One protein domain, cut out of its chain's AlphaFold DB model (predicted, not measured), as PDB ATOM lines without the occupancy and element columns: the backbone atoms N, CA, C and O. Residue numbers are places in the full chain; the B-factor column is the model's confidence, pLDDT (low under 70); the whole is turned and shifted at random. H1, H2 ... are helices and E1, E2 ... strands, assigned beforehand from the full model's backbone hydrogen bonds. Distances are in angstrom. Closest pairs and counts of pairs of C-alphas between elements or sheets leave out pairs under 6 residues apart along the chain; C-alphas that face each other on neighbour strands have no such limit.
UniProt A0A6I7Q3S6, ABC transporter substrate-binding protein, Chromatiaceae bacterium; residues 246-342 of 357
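Overview. This is residues 246 to 342 of the 357 residues of the protein "ABC transporter substrate-binding protein" of Chromatiaceae bacterium (UniProt A0A6I7Q3S6). A body of two small antiparallel sheets, E1 to E4 strongly twisted and E5 to E7 coming near it at E1, has one lone helix, H1, sticking out with residues 321 to 342 and making the length. The 97 printed residues hold seven named strands, then one named helix, in the class mixed. E5 - E6 - E7 is one sheet's order; the other sheet is branched at E2. The whole is extended, radius of gyration of the C-alphas 20.0 A, spanning 68 by 39 by 20 A.

Along the chain. Find C-alpha 255 at (28.997, 40.365, -32.024), where E1, residues 255 to 260, begins. E2, residues 265 to 273, runs 26.2 A; E3 is 276 to 279 and E4 284 to 287. Next come E5, 299 to 303, E6, 306 to 311, and E7, 313 to 321, 22.5 A long. H1, 325 to 341, runs 24.6 A to C-alpha 341 at (-0.713, 36.910, -76.548).

Arrangement. Look beside E2: E1 lies on one side, N 257 and O 268 being 2.8 A apart, within hydrogen-bond range. On the other side lie E3, with N 271 and O 278 at 2.9 A, and E4, with N 267 and O 284 at 2.9 A. E1 E2 E3 and E5 E6 E7 are meanders, each strand the antiparallel neighbour of the one before. In the second, N 301 and O 308 are 2.8 A apart, N 307 and O 317 also 2.8 A. The closest C-alphas of E1 and E5, Gly 260 and Trp 299, are 7.2 A apart. E7 bends by 71 degrees at residue 318. H1 is on neither sheet; every O i to N i+4 pair in it is within hydrogen-bond range.

Size, cuts and confidence. The C-alphas farthest apart, Gln 275 and Trp 341, are 68.6 A apart. The printed part has no cut; the link E4 to E5 is long. Look for pLDDT under 70 at residues 251 to 252, 288 to 289, 291 to 293 and 323.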
ATOM      1  N   LEU A 246      22.734  43.350 -27.556       95.94
ATOM      2  CA  LEU A 246      23.791  42.588 -28.199       95.94
ATOM      3  C   LEU A 246      23.155  41.481 -29.030       95.94
ATOM      4  O   LEU A 246      22.491  40.589 -28.508       95.94
ATOM      5  N   GLN A 247      23.346  41.554 -30.342       92.25
ATOM      6  CA  GLN A 247      23.053  40.442 -31.227       92.25
ATOM      7  C   GLN A 247      24.264  39.503 -31.228       92.25
ATOM      8  O   GLN A 247      25.387  39.964 -31.486       92.25
ATOM      9  N   PRO A 248      24.060  38.205 -30.938       81.62
ATOM     10  CA  PRO A 248      25.141  37.236 -30.954       81.62
ATOM     11  C   PRO A 248      25.765  37.161 -32.347       81.62
ATOM     12  O   PRO A 248      25.128  37.453 -33.360       81.62
ATOM     13  N   ALA A 249      27.034  36.776 -32.385       78.25
ATOM     14  CA  ALA A 249      27.760  36.604 -33.627       78.25
ATOM     15  C   ALA A 249      27.134  35.502 -34.494       78.25
ATOM     16  O   ALA A 249      26.857  34.397 -34.022       78.25
ATOM     17  N   GLU A 250      26.995  35.762 -35.791       74.31
ATOM     18  CA  GLU A 250      26.781  34.700 -36.769       74.31
ATOM     19  C   GLU A 250      28.140  34.089 -37.136       74.31
ATOM     20  O   GLU A 250      28.989  34.794 -37.665       74.31
ATOM     21  N   ARG A 251      28.349  32.791 -36.858       61.44
ATOM     22  CA  ARG A 251      29.477  31.957 -37.350       61.44
ATOM     23  C   ARG A 251      30.833  32.690 -37.465       61.44
ATOM     24  O   ARG A 251      31.193  33.149 -38.547       61.44
ATOM     25  N   ASP A 252      31.592  32.737 -36.368       61.69
ATOM     26  CA  ASP A 252      32.936  33.347 -36.266       61.69
ATOM     27  C   ASP A 252      33.010  34.862 -36.569       61.69
ATOM     28  O   ASP A 252      34.100  35.423 -36.696       61.69
ATOM     29  N   ALA A 253      31.871  35.557 -36.666       74.94
ATOM     30  CA  ALA A 253      31.836  37.012 -36.784       74.94
ATOM     31  C   ALA A 253      31.969  37.720 -35.423       74.94
ATOM     32  O   ALA A 253      31.836  37.132 -34.353       74.94
ATOM     33  N   ALA A 254      32.199  39.031 -35.467       85.94
ATOM     34  CA  ALA A 254      32.048  39.893 -34.302       85.94
ATOM     35  C   ALA A 254      30.573  39.958 -33.861       85.94
ATOM     36  O   ALA A 254      29.662  39.934 -34.694       85.94
ATOM     37  N   GLN A 255      30.334  40.096 -32.558       92.25
ATOM     38  CA  GLN A 255      28.997  40.365 -32.024       92.25
ATOM     39  C   GLN A 255      28.585  41.790 -32.385       92.25
ATOM     40  O   GLN A 255      29.418  42.696 -32.382       92.25
ATOM     41  N   ARG A 256      27.307  42.025 -32.679       95.19
ATOM     42  CA  ARG A 256      26.823  43.376 -32.993       95.19
ATOM     43  C   ARG A 256      26.155  43.979 -31.768       95.19
ATOM     44  O   ARG A 256      25.110  43.499 -31.342       95.19
ATOM     45  N   LEU A 257      26.720  45.061 -31.247       97.62
ATOM     46  CA  LEU A 257      26.109  45.865 -30.197       97.62
ATOM     47  C   LEU A 257      25.318  47.017 -30.818       97.62
ATOM     48  O   LEU A 257      25.886  47.870 -31.502       97.62
ATOM     49  N   TRP A 258      24.021  47.056 -30.539       98.00
ATOM     50  CA  TRP A 258      23.153  48.205 -30.755       98.00
ATOM     51  C   TRP A 258      23.159  49.099 -29.523       98.00
ATOM     52  O   TRP A 258      23.063  48.611 -28.396       98.00
ATOM     53  N   ILE A 259      23.261  50.407 -29.747       98.31
ATOM     54  CA  ILE A 259      23.380  51.411 -28.693       98.31
ATOM     55  C   ILE A 259      22.341  52.500 -28.939       98.31
ATOM     56  O   ILE A 259      22.400  53.231 -29.931       98.31
ATOM     57  N   GLY A 260      21.400  52.617 -28.011       97.56
ATOM     58  CA  GLY A 260      20.445  53.709 -27.949       97.56
ATOM     59  C   GLY A 260      21.027  54.881 -27.171       97.56
ATOM     60  O   GLY A 260      21.470  54.718 -26.033       97.56
ATOM     61  N   THR A 261      21.040  56.065 -27.779       96.75
ATOM     62  CA  THR A 261      21.538  57.299 -27.155       96.75
ATOM     63  C   THR A 261      20.511  58.425 -27.267       96.75
ATOM     64  O   THR A 261      19.448  58.258 -27.868       96.75
ATOM     65  N   ASP A 262      20.840  59.599 -26.728       93.69
ATOM     66  CA  ASP A 262      20.059  60.825 -26.937       93.69
ATOM     67  C   ASP A 262      20.023  61.293 -28.394       93.69
ATOM     68  O   ASP A 262      19.101  61.993 -28.800       93.69
ATOM     69  N   THR A 263      21.049  60.945 -29.172       91.81
ATOM     70  CA  THR A 263      21.266  61.468 -30.524       91.81
ATOM     71  C   THR A 263      20.904  60.477 -31.622       91.81
ATOM     72  O   THR A 263      20.909  60.852 -32.792       91.81
ATOM     73  N   GLY A 264      20.592  59.228 -31.268       93.75
ATOM     74  CA  GLY A 264      20.143  58.217 -32.216       93.75
ATOM     75  C   GLY A 264      20.603  56.805 -31.917       93.75
ATOM     76  O   GLY A 264      21.117  56.500 -30.834       93.75
ATOM     77  N   LEU A 265      20.356  55.952 -32.912       95.69
ATOM     78  CA  LEU A 265      20.686  54.537 -32.893       95.69
ATOM     79  C   LEU A 265      22.075  54.350 -33.481       95.69
ATOM     80  O   LEU A 265      22.313  54.686 -34.643       95.69
ATOM     81  N   HIS A 266      22.972  53.771 -32.698       97.12
ATOM     82  CA  HIS A 266      24.297  53.399 -33.159       97.12
ATOM     83  C   HIS A 266      24.455  51.883 -33.195       97.12
ATOM     84  O   HIS A 266      23.783  51.154 -32.461       97.12
ATOM     85  N   ARG A 267      25.393  51.413 -34.017       96.75
ATOM     86  CA  ARG A 267      25.870  50.030 -33.974       96.75
ATOM     87  C   ARG A 267      27.388  49.974 -33.939       96.75
ATOM     88  O   ARG A 267      28.062  50.802 -34.547       96.75
ATOM     89  N   VAL A 268      27.923  48.962 -33.276       97.31
ATOM     90  CA  VAL A 268      29.353  48.652 -33.286       97.31
ATOM     91  C   VAL A 268      29.555  47.144 -33.241       97.31
ATOM     92  O   VAL A 268      28.756  46.417 -32.653       97.31
ATOM     93  N   ALA A 269      30.606  46.662 -33.893       96.19
ATOM     94  CA  ALA A 269      31.010  45.268 -33.814       96.19
ATOM     95  C   ALA A 269      31.993  45.077 -32.648       96.19
ATOM     96  O   ALA A 269      32.917  45.873 -32.477       96.19
ATOM     97  N   LEU A 270      31.781  44.031 -31.856       96.00
ATOM     98  CA  LEU A 270      32.587  43.670 -30.697       96.00
ATOM     99  C   LEU A 270      33.267  42.319 -30.909       96.00
ATOM    100  O   LEU A 270      32.648  41.361 -31.378       96.00
ATOM    101  N   THR A 271      34.529  42.240 -30.515       94.12
ATOM    102  CA  THR A 271      35.303  41.001 -30.436       94.12
ATOM    103  C   THR A 271      35.632  40.689 -28.989       94.12
ATOM    104  O   THR A 271      35.838  41.593 -28.178       94.12
ATOM    105  N   GLU A 272      35.693  39.397 -28.697       92.31
ATOM    106  CA  GLU A 272      36.112  38.861 -27.410       92.31
ATOM    107  C   GLU A 272      37.298  37.938 -27.622       92.31
ATOM    108  O   GLU A 272      37.239  37.024 -28.446       92.31
ATOM    109  N   ASP A 273      38.366  38.189 -26.880       90.00
ATOM    110  CA  ASP A 273      39.567  37.369 -26.868       90.00
ATOM    111  C   ASP A 273      40.111  37.232 -25.434       90.00
ATOM    112  O   ASP A 273      39.466  37.618 -24.458       90.00
ATOM    113  N   GLU A 274      41.303  36.650 -25.293       86.56
ATOM    114  CA  GLU A 274      41.969  36.482 -23.995       86.56
ATOM    115  C   GLU A 274      42.291  37.813 -23.293       86.56
ATOM    116  O   GLU A 274      42.510  37.835 -22.082       86.56
ATOM    117  N   GLN A 275      42.350  38.924 -24.035       87.12
ATOM    118  CA  GLN A 275      42.611  40.261 -23.501       87.12
ATOM    119  C   GLN A 275      41.321  40.971 -23.068       87.12
ATOM    120  O   GLN A 275      41.391  41.965 -22.338       87.12
ATOM    121  N   GLY A 276      40.156  40.448 -23.458       93.25
ATOM    122  CA  GLY A 276      38.846  40.882 -22.996       93.25
ATOM    123  C   GLY A 276      37.923  41.304 -24.130       93.25
ATOM    124  O   GLY A 276      37.933  40.733 -25.219       93.25
ATOM    125  N   LEU A 277      37.088  42.306 -23.850       95.44
ATOM    126  CA  LEU A 277      36.098  42.825 -24.784       95.44
ATOM    127  C   LEU A 277      36.598  44.110 -25.455       95.44
ATOM    128  O   LEU A 277      36.947  45.084 -24.780       95.44
ATOM    129  N   ALA A 278      36.566  44.145 -26.787       96.75
ATOM    130  CA  ALA A 278      36.970  45.309 -27.567       96.75
ATOM    131  C   ALA A 278      36.011  45.585 -28.728       96.75
ATOM    132  O   ALA A 278      35.410  44.679 -29.300       96.75
ATOM    133  N   ALA A 279      35.892  46.857 -29.102       96.88
ATOM    134  CA  ALA A 279      35.210  47.252 -30.324       96.88
ATOM    135  C   ALA A 279      36.162  47.158 -31.520       96.88
ATOM    136  O   ALA A 279      37.312  47.591 -31.442       96.88
ATOM    137  N   THR A 280      35.677  46.637 -32.645       95.25
ATOM    138  CA  THR A 280      36.478  46.510 -33.875       95.25
ATOM    139  C   THR A 280      36.612  47.832 -34.634       95.25
ATOM    140  O   THR A 280      37.504  47.984 -35.467       95.25
ATOM    141  N   ALA A 281      35.731  48.792 -34.346       95.94
ATOM    142  CA  ALA A 281      35.705  50.137 -34.903       95.94
ATOM    143  C   ALA A 281      34.947  51.089 -33.962       95.94
ATOM    144  O   ALA A 281      34.391  50.672 -32.945       95.94
ATOM    145  N   TYR A 282      34.889  52.375 -34.313       97.75
ATOM    146  CA  TYR A 282      33.955  53.298 -33.670       97.75
ATOM    147  C   TYR A 282      32.514  53.004 -34.071       97.75
ATOM    148  O   TYR A 282      32.247  52.501 -35.164       97.75
ATOM    149  N   ALA A 283      31.594  53.328 -33.170       97.69
ATOM    150  CA  ALA A 283      30.176  53.131 -33.377       97.69
ATOM    151  C   ALA A 283      29.674  53.991 -34.544       97.69
ATOM    152  O   ALA A 283      29.860  55.208 -34.584       97.69
ATOM    153  N   GLU A 284      29.012  53.338 -35.489       96.44
ATOM    154  CA  GLU A 284      28.383  53.963 -36.645       96.44
ATOM    155  C   GLU A 284      26.987  54.448 -36.247       96.44
ATOM    156  O   GLU A 284      26.208  53.683 -35.676       96.44
ATOM    157  N   LEU A 285      26.663  55.711 -36.541       95.06
ATOM    158  CA  LEU A 285      25.289  56.206 -36.452       95.06
ATOM    159  C   LEU A 285      24.485  55.618 -37.612       95.06
ATOM    160  O   LEU A 285      24.821  55.848 -38.770       95.06
ATOM    161  N   ILE A 286      23.422  54.890 -37.291       90.56
ATOM    162  CA  ILE A 286      22.565  54.241 -38.283       90.56
ATOM    163  C   ILE A 286      21.483  55.188 -38.751       90.56
ATOM    164  O   ILE A 286      21.303  55.400 -39.947       90.56
ATOM    165  N   GLU A 287      20.793  55.798 -37.796       75.19
ATOM    166  CA  GLU A 287      19.776  56.786 -38.092       75.19
ATOM    167  C   GLU A 287      19.640  57.734 -36.905       75.19
ATOM    168  O   GLU A 287      19.558  57.308 -35.745       75.19
ATOM    169  N   ALA A 288      19.649  59.033 -37.195       69.75
ATOM    170  CA  ALA A 288      19.242  60.029 -36.218       69.75
ATOM    171  C   ALA A 288      17.719  59.922 -36.036       69.75
ATOM    172  O   ALA A 288      17.013  59.660 -37.016       69.75
ATOM    173  N   PRO A 289      17.182  60.140 -34.825       63.78
ATOM    174  CA  PRO A 289      15.748  60.226 -34.637       63.78
ATOM    175  C   PRO A 289      15.208  61.278 -35.617       63.78
ATOM    176  O   PRO A 289      15.842  62.329 -35.774       63.78
ATOM    177  N   PRO A 290      14.079  61.027 -36.302       70.56
ATOM    178  CA  PRO A 290      13.438  62.049 -37.121       70.56
ATOM    179  C   PRO A 290      13.352  63.362 -36.333       70.56
ATOM    180  O   PRO A 290      13.058  63.306 -35.147       70.56
ATOM    181  N   GLU A 291      13.559  64.534 -36.945       65.00
ATOM    182  CA  GLU A 291      13.713  65.821 -36.220       65.00
ATOM    183  C   GLU A 291      12.577  66.172 -35.227       65.00
ATOM    184  O   GLU A 291      12.725  67.042 -34.370       65.00
ATOM    185  N   HIS A 292      11.426  65.502 -35.326       59.97
ATOM    186  CA  HIS A 292      10.294  65.647 -34.409       59.97
ATOM    187  C   HIS A 292      10.365  64.748 -33.161       59.97
ATOM    188  O   HIS A 292       9.571  64.930 -32.235       59.97
ATOM    189  N   VAL A 293      11.290  63.793 -33.110       63.19
ATOM    190  CA  VAL A 293      11.521  62.898 -31.979       63.19
ATOM    191  C   VAL A 293      12.453  63.589 -30.993       63.19
ATOM    192  O   VAL A 293      13.624  63.826 -31.267       63.19
ATOM    193  N   ARG A 294      11.906  63.942 -29.829       73.75
ATOM    194  CA  ARG A 294      12.625  64.656 -28.759       73.75
ATOM    195  C   ARG A 294      13.168  63.736 -27.663       73.75
ATOM    196  O   ARG A 294      13.657  64.233 -26.651       73.75
ATOM    197  N   TYR A 295      13.032  62.426 -27.831       87.56
ATOM    198  CA  TYR A 295      13.349  61.433 -26.811       87.56
ATOM    199  C   TYR A 295      14.543  60.592 -27.255       87.56
ATOM    200  O   TYR A 295      14.632  60.213 -28.423       87.56
ATOM    201  N   GLY A 296      15.452  60.310 -26.323       93.06
ATOM    202  CA  GLY A 296      16.522  59.346 -26.554       93.06
ATOM    203  C   GLY A 296      15.965  57.932 -26.724       93.06
ATOM    204  O   GLY A 296      14.838  57.645 -26.318       93.06
ATOM    205  N   ILE A 297      16.758  57.048 -27.324       95.38
ATOM    206  CA  ILE A 297      16.355  55.658 -27.550       95.38
ATOM    207  C   ILE A 297      16.445  54.889 -26.233       95.38
ATOM    208  O   ILE A 297      17.539  54.515 -25.811       95.38
ATOM    209  N   SER A 298      15.306  54.677 -25.580       93.81
ATOM    210  CA  SER A 298      15.242  54.136 -24.220       93.81
ATOM    211  C   SER A 298      15.101  52.619 -24.155       93.81
ATOM    212  O   SER A 298      15.396  52.048 -23.114       93.81
ATOM    213  N   TRP A 299      14.702  51.967 -25.251       96.25
ATOM    214  CA  TRP A 299      14.559  50.511 -25.319       96.25
ATOM    215  C   TRP A 299      14.920  49.984 -26.695       96.25
ATOM    216  O   TRP A 299      14.549  50.600 -27.693       96.25
ATOM    217  N   ILE A 300      15.584  48.831 -26.746       97.12
ATOM    218  CA  ILE A 300      15.909  48.098 -27.969       97.12
ATOM    219  C   ILE A 300      15.650  46.614 -27.711       97.12
ATOM    220  O   ILE A 300      16.199  46.036 -26.779       97.12
ATOM    221  N   VAL A 301      14.839  45.986 -28.557       96.50
ATOM    222  CA  VAL A 301      14.492  44.565 -28.467       96.50
ATOM    223  C   VAL A 301      14.674  43.885 -29.827       96.50
ATOM    224  O   VAL A 301      14.459  44.516 -30.866       96.50
ATOM    225  N   PRO A 302      15.071  42.602 -29.873       95.19
ATOM    226  CA  PRO A 302      15.215  41.899 -31.142       95.19
ATOM    227  C   PRO A 302      13.842  41.627 -31.772       95.19
ATOM    228  O   PRO A 302      12.891  41.266 -31.077       95.19
ATOM    229  N   PHE A 303      13.732  41.773 -33.095       94.06
ATOM    230  CA  PHE A 303      12.472  41.574 -33.817       94.06
ATOM    231  C   PHE A 303      12.702  41.094 -35.255       94.06
ATOM    232  O   PHE A 303      13.198  41.841 -36.101       94.06
ATOM    233  N   GLY A 304      12.313  39.846 -35.542       90.88
ATOM    234  CA  GLY A 304      12.643  39.194 -36.814       90.88
ATOM    235  C   GLY A 304      14.156  39.191 -37.053       90.88
ATOM    236  O   GLY A 304      14.920  38.904 -36.135       90.88
ATOM    237  N   ASP A 305      14.571  39.587 -38.256       89.38
ATOM    238  CA  ASP A 305      15.983  39.737 -38.646       89.38
ATOM    239  C   ASP A 305      16.574  41.116 -38.276       89.38
ATOM    240  O   ASP A 305      17.663  41.487 -38.711       89.38
ATOM    241  N   GLY A 306      15.834  41.918 -37.510       93.12
ATOM    242  CA  GLY A 306      16.207  43.270 -37.123       93.12
ATOM    243  C   GLY A 306      15.936  43.543 -35.648       93.12
ATOM    244  O   GLY A 306      16.052  42.667 -34.786       93.12
ATOM    245  N   ILE A 307      15.581  44.789 -35.362       96.06
ATOM    246  CA  ILE A 307      15.283  45.277 -34.021       96.06
ATOM    247  C   ILE A 307      14.018  46.137 -34.039       96.06
ATOM    248  O   ILE A 307      13.677  46.762 -35.047       96.06
ATOM    249  N   LEU A 308      13.354  46.201 -32.892       96.56
ATOM    250  CA  LEU A 308      12.444  47.283 -32.549       96.56
ATOM    251  C   LEU A 308      13.093  48.143 -31.477       96.56
ATOM    252  O   LEU A 308      13.810  47.635 -30.617       96.56
ATOM    253  N   PHE A 309      12.824  49.438 -31.508       96.00
ATOM    254  CA  PHE A 309      13.267  50.340 -30.458       96.00
ATOM    255  C   PHE A 309      12.235  51.427 -30.178       96.00
ATOM    256  O   PHE A 309      11.438  51.773 -31.054       96.00
ATOM    257  N   SER A 310      12.257  51.953 -28.952       94.94
ATOM    258  CA  SER A 310      11.418  53.082 -28.544       94.94
ATOM    259  C   SER A 310      12.232  54.367 -28.469       94.94
ATOM    260  O   SER A 310      13.321  54.391 -27.895       94.94
ATOM    261  N   ALA A 311      11.673  55.435 -29.029       93.38
ATOM    262  CA  ALA A 311      12.141  56.810 -28.889       93.38
ATOM    263  C   ALA A 311      10.925  57.748 -28.866       93.38
ATOM    264  O   ALA A 311      10.716  58.540 -29.783       93.38
ATOM    265  N   GLY A 312      10.019  57.597 -27.899       90.94
ATOM    266  CA  GLY A 312       8.701  58.242 -27.981       90.94
ATOM    267  C   GLY A 312       7.662  57.351 -28.656       90.94
ATOM    268  O   GLY A 312       6.619  57.051 -28.088       90.94
ATOM    269  N   ALA A 313       7.986  56.927 -29.873       92.81
ATOM    270  CA  ALA A 313       7.237  55.967 -30.673       92.81
ATOM    271  C   ALA A 313       8.076  54.705 -30.898       92.81
ATOM    272  O   ALA A 313       9.294  54.722 -30.695       92.81
ATOM    273  N   VAL A 314       7.437  53.635 -31.368       94.69
ATOM    274  CA  VAL A 314       8.132  52.398 -31.738       94.69
ATOM    275  C   VAL A 314       8.537  52.420 -33.206       94.69
ATOM    276  O   VAL A 314       7.742  52.708 -34.109       94.69
ATOM    277  N   TYR A 315       9.791  52.063 -33.448       94.25
ATOM    278  CA  TYR A 315      10.365  51.951 -34.778       94.25
ATOM    279  C   TYR A 315      10.978  50.579 -34.987       94.25
ATOM    280  O   TYR A 315      11.576  50.009 -34.079       94.25
ATOM    281  N   GLN A 316      10.853  50.075 -36.207       94.62
ATOM    282  CA  GLN A 316      11.482  48.857 -36.677       94.62
ATOM    283  C   GLN A 316      12.659  49.212 -37.573       94.62
ATOM    284  O   GLN A 316      12.480  49.918 -38.565       94.62
ATOM    285  N   TYR A 317      13.834  48.679 -37.254       93.56
ATOM    286  CA  TYR A 317      14.998  48.719 -38.128       93.56
ATOM    287  C   TYR A 317      15.384  47.299 -38.525       93.56
ATOM    288  O   TYR A 317      15.554  46.432 -37.670       93.56
ATOM    289  N   GLY A 318      15.535  47.047 -39.820       91.44
ATOM    290  CA  GLY A 318      15.951  45.739 -40.312       91.44
ATOM    291  C   GLY A 318      15.823  45.614 -41.824       91.44
ATOM    292  O   GLY A 318      15.487  46.599 -42.494       91.44
ATOM    293  N   PRO A 319      16.089  44.419 -42.376       87.25
ATOM    294  CA  PRO A 319      15.911  44.167 -43.796       87.25
ATOM    295  C   PRO A 319      14.446  44.383 -44.176       87.25
ATOM    296  O   PRO A 319      13.521  43.874 -43.542       87.25
ATOM    297  N   THR A 320      14.233  45.155 -45.234       80.56
ATOM    298  CA  THR A 320      12.910  45.327 -45.841       80.56
ATOM    299  C   THR A 320      12.899  44.646 -47.200       80.56
ATOM    300  O   THR A 320      13.947  44.482 -47.810       80.56
ATOM    301  N   GLY A 321      11.739  44.227 -47.712       73.38
ATOM    302  CA  GLY A 321      11.657  43.826 -49.123       73.38
ATOM    303  C   GLY A 321      12.050  44.998 -50.030       73.38
ATOM    304  O   GLY A 321      11.851  46.156 -49.651       73.38
ATOM    305  N   LEU A 322      12.604  44.732 -51.222       78.12
ATOM    306  CA  LEU A 322      12.980  45.791 -52.171       78.12
ATOM    307  C   LEU A 322      11.852  46.823 -52.315       78.12
ATOM    308  O   LEU A 322      10.723  46.487 -52.676       78.12
ATOM    309  N   ALA A 323      12.148  48.101 -52.066       67.00
ATOM    310  CA  ALA A 323      11.204  49.164 -52.371       67.00
ATOM    311  C   ALA A 323      10.995  49.175 -53.883       67.00
ATOM    312  O   ALA A 323      11.935  49.445 -54.622       67.00
ATOM    313  N   ALA A 324       9.778  48.846 -54.315       78.19
ATOM    314  CA  ALA A 324       9.425  48.523 -55.698       78.19
ATOM    315  C   ALA A 324       9.604  47.063 -56.148       78.19
ATOM    316  O   ALA A 324       9.567  46.795 -57.349       78.19
ATOM    317  N   TRP A 325       9.645  46.093 -55.228       83.75
ATOM    318  CA  TRP A 325       9.451  44.677 -55.574       83.75
ATOM    319  C   TRP A 325       8.183  44.473 -56.419       83.75
ATOM    320  O   TRP A 325       8.172  43.686 -57.362       83.75
ATOM    321  N   TYR A 326       7.137  45.263 -56.147       83.06
ATOM    322  CA  TYR A 326       5.888  45.246 -56.900       83.06
ATOM    323  C   TYR A 326       6.073  45.656 -58.368       83.06
ATOM    324  O   TYR A 326       5.338  45.156 -59.211       83.06
ATOM    325  N   LEU A 327       7.050  46.512 -58.710       90.06
ATOM    326  CA  LEU A 327       7.365  46.837 -60.108       90.06
ATOM    327  C   LEU A 327       8.000  45.640 -60.819       90.06
ATOM    328  O   LEU A 327       7.704  45.402 -61.987       90.06
ATOM    329  N   ILE A 328       8.822  44.860 -60.110       89.69
ATOM    330  CA  ILE A 328       9.421  43.624 -60.629       89.69
ATOM    331  C   ILE A 328       8.323  42.583 -60.873       89.69
ATOM    332  O   ILE A 328       8.241  42.015 -61.963       89.69
ATOM    333  N   SER A 329       7.418  42.398 -59.909       90.94
ATOM    334  CA  SER A 329       6.264  41.510 -60.074       90.94
ATOM    335  C   SER A 329       5.322  41.986 -61.184       90.94
ATOM    336  O   SER A 329       4.871  41.175 -61.988       90.94
ATOM    337  N   LEU A 330       5.061  43.293 -61.287       94.19
ATOM    338  CA  LEU A 330       4.227  43.875 -62.339       94.19
ATOM    339  C   LEU A 330       4.841  43.659 -63.728       94.19
ATOM    340  O   LEU A 330       4.138  43.231 -64.642       94.19
ATOM    341  N   ALA A 331       6.148  43.892 -63.885       94.88
ATOM    342  CA  ALA A 331       6.865  43.575 -65.117       94.88
ATOM    343  C   ALA A 331       6.748  42.079 -65.455       94.88
ATOM    344  O   ALA A 331       6.506  41.722 -66.608       94.88
ATOM    345  N   GLY A 332       6.825  41.211 -64.442       95.50
ATOM    346  CA  GLY A 332       6.585  39.780 -64.586       95.50
ATOM    347  C   GLY A 332       5.192  39.449 -65.133       95.50
ATOM    348  O   GLY A 332       5.075  38.707 -66.110       95.50
ATOM    349  N   VAL A 333       4.137  40.060 -64.584       96.44
ATOM    350  CA  VAL A 333       2.755  39.909 -65.081       96.44
ATOM    351  C   VAL A 333       2.633  40.374 -66.534       96.44
ATOM    352  O   VAL A 333       2.048  39.667 -67.356       96.44
ATOM    353  N   VAL A 334       3.222  41.523 -66.880       97.19
ATOM    354  CA  VAL A 334       3.218  42.045 -68.257       97.19
ATOM    355  C   VAL A 334       3.879  41.059 -69.224       97.19
ATOM    356  O   VAL A 334       3.334  40.799 -70.296       97.19
ATOM    357  N   LEU A 335       5.007  40.450 -68.846       97.25
ATOM    358  CA  LEU A 335       5.671  39.434 -69.666       97.25
ATOM    359  C   LEU A 335       4.824  38.164 -69.821       97.25
ATOM    360  O   LEU A 335       4.741  37.635 -70.925       97.25
ATOM    361  N   ILE A 336       4.140  37.696 -68.773       97.12
ATOM    362  CA  ILE A 336       3.226  36.543 -68.878       97.12
ATOM    363  C   ILE A 336       2.115  36.830 -69.895       97.12
ATOM    364  O   ILE A 336       1.857  36.005 -70.774       97.12
ATOM    365  N   LEU A 337       1.491  38.008 -69.809       96.75
ATOM    366  CA  LEU A 337       0.426  38.422 -70.725       96.75
ATOM    367  C   LEU A 337       0.930  38.535 -72.169       96.75
ATOM    368  O   LEU A 337       0.285  38.023 -73.084       96.75
ATOM    369  N   LEU A 338       2.103  39.138 -72.374       95.50
ATOM    370  CA  LEU A 338       2.745  39.218 -73.688       95.50
ATOM    371  C   LEU A 338       3.083  37.829 -74.242       95.50
ATOM    372  O   LEU A 338       2.810  37.554 -75.406       95.50
ATOM    373  N   GLY A 339       3.627  36.934 -73.417       94.00
ATOM    374  CA  GLY A 339       3.924  35.555 -73.803       94.00
ATOM    375  C   GLY A 339       2.667  34.784 -74.210       94.00
ATOM    376  O   GLY A 339       2.674  34.098 -75.231       94.00
ATOM    377  N   GLY A 340       1.566  34.952 -73.470       93.69
ATOM    378  CA  GLY A 340       0.261  34.382 -73.808       93.69
ATOM    379  C   GLY A 340      -0.313  34.935 -75.116       93.69
ATOM    380  O   GLY A 340      -0.759  34.161 -75.960       93.69
ATOM    381  N   TRP A 341      -0.241  36.254 -75.323       93.88
ATOM    382  CA  TRP A 341      -0.713  36.910 -76.548       93.88
ATOM    383  C   TRP A 341       0.091  36.503 -77.791       93.88
ATOM    384  O   TRP A 341      -0.465  36.346 -78.876       93.88
ATOM    385  N   LEU A 342       1.397  36.280 -77.631       92.25
ATOM    386  CA  LEU A 342       2.293  35.849 -78.704       92.25
ATOM    387  C   LEU A 342       2.203  34.350 -79.022       92.25
ATOM    388  O   LEU A 342       2.824  33.906 -79.993       92.25
TER     389      LEU A 342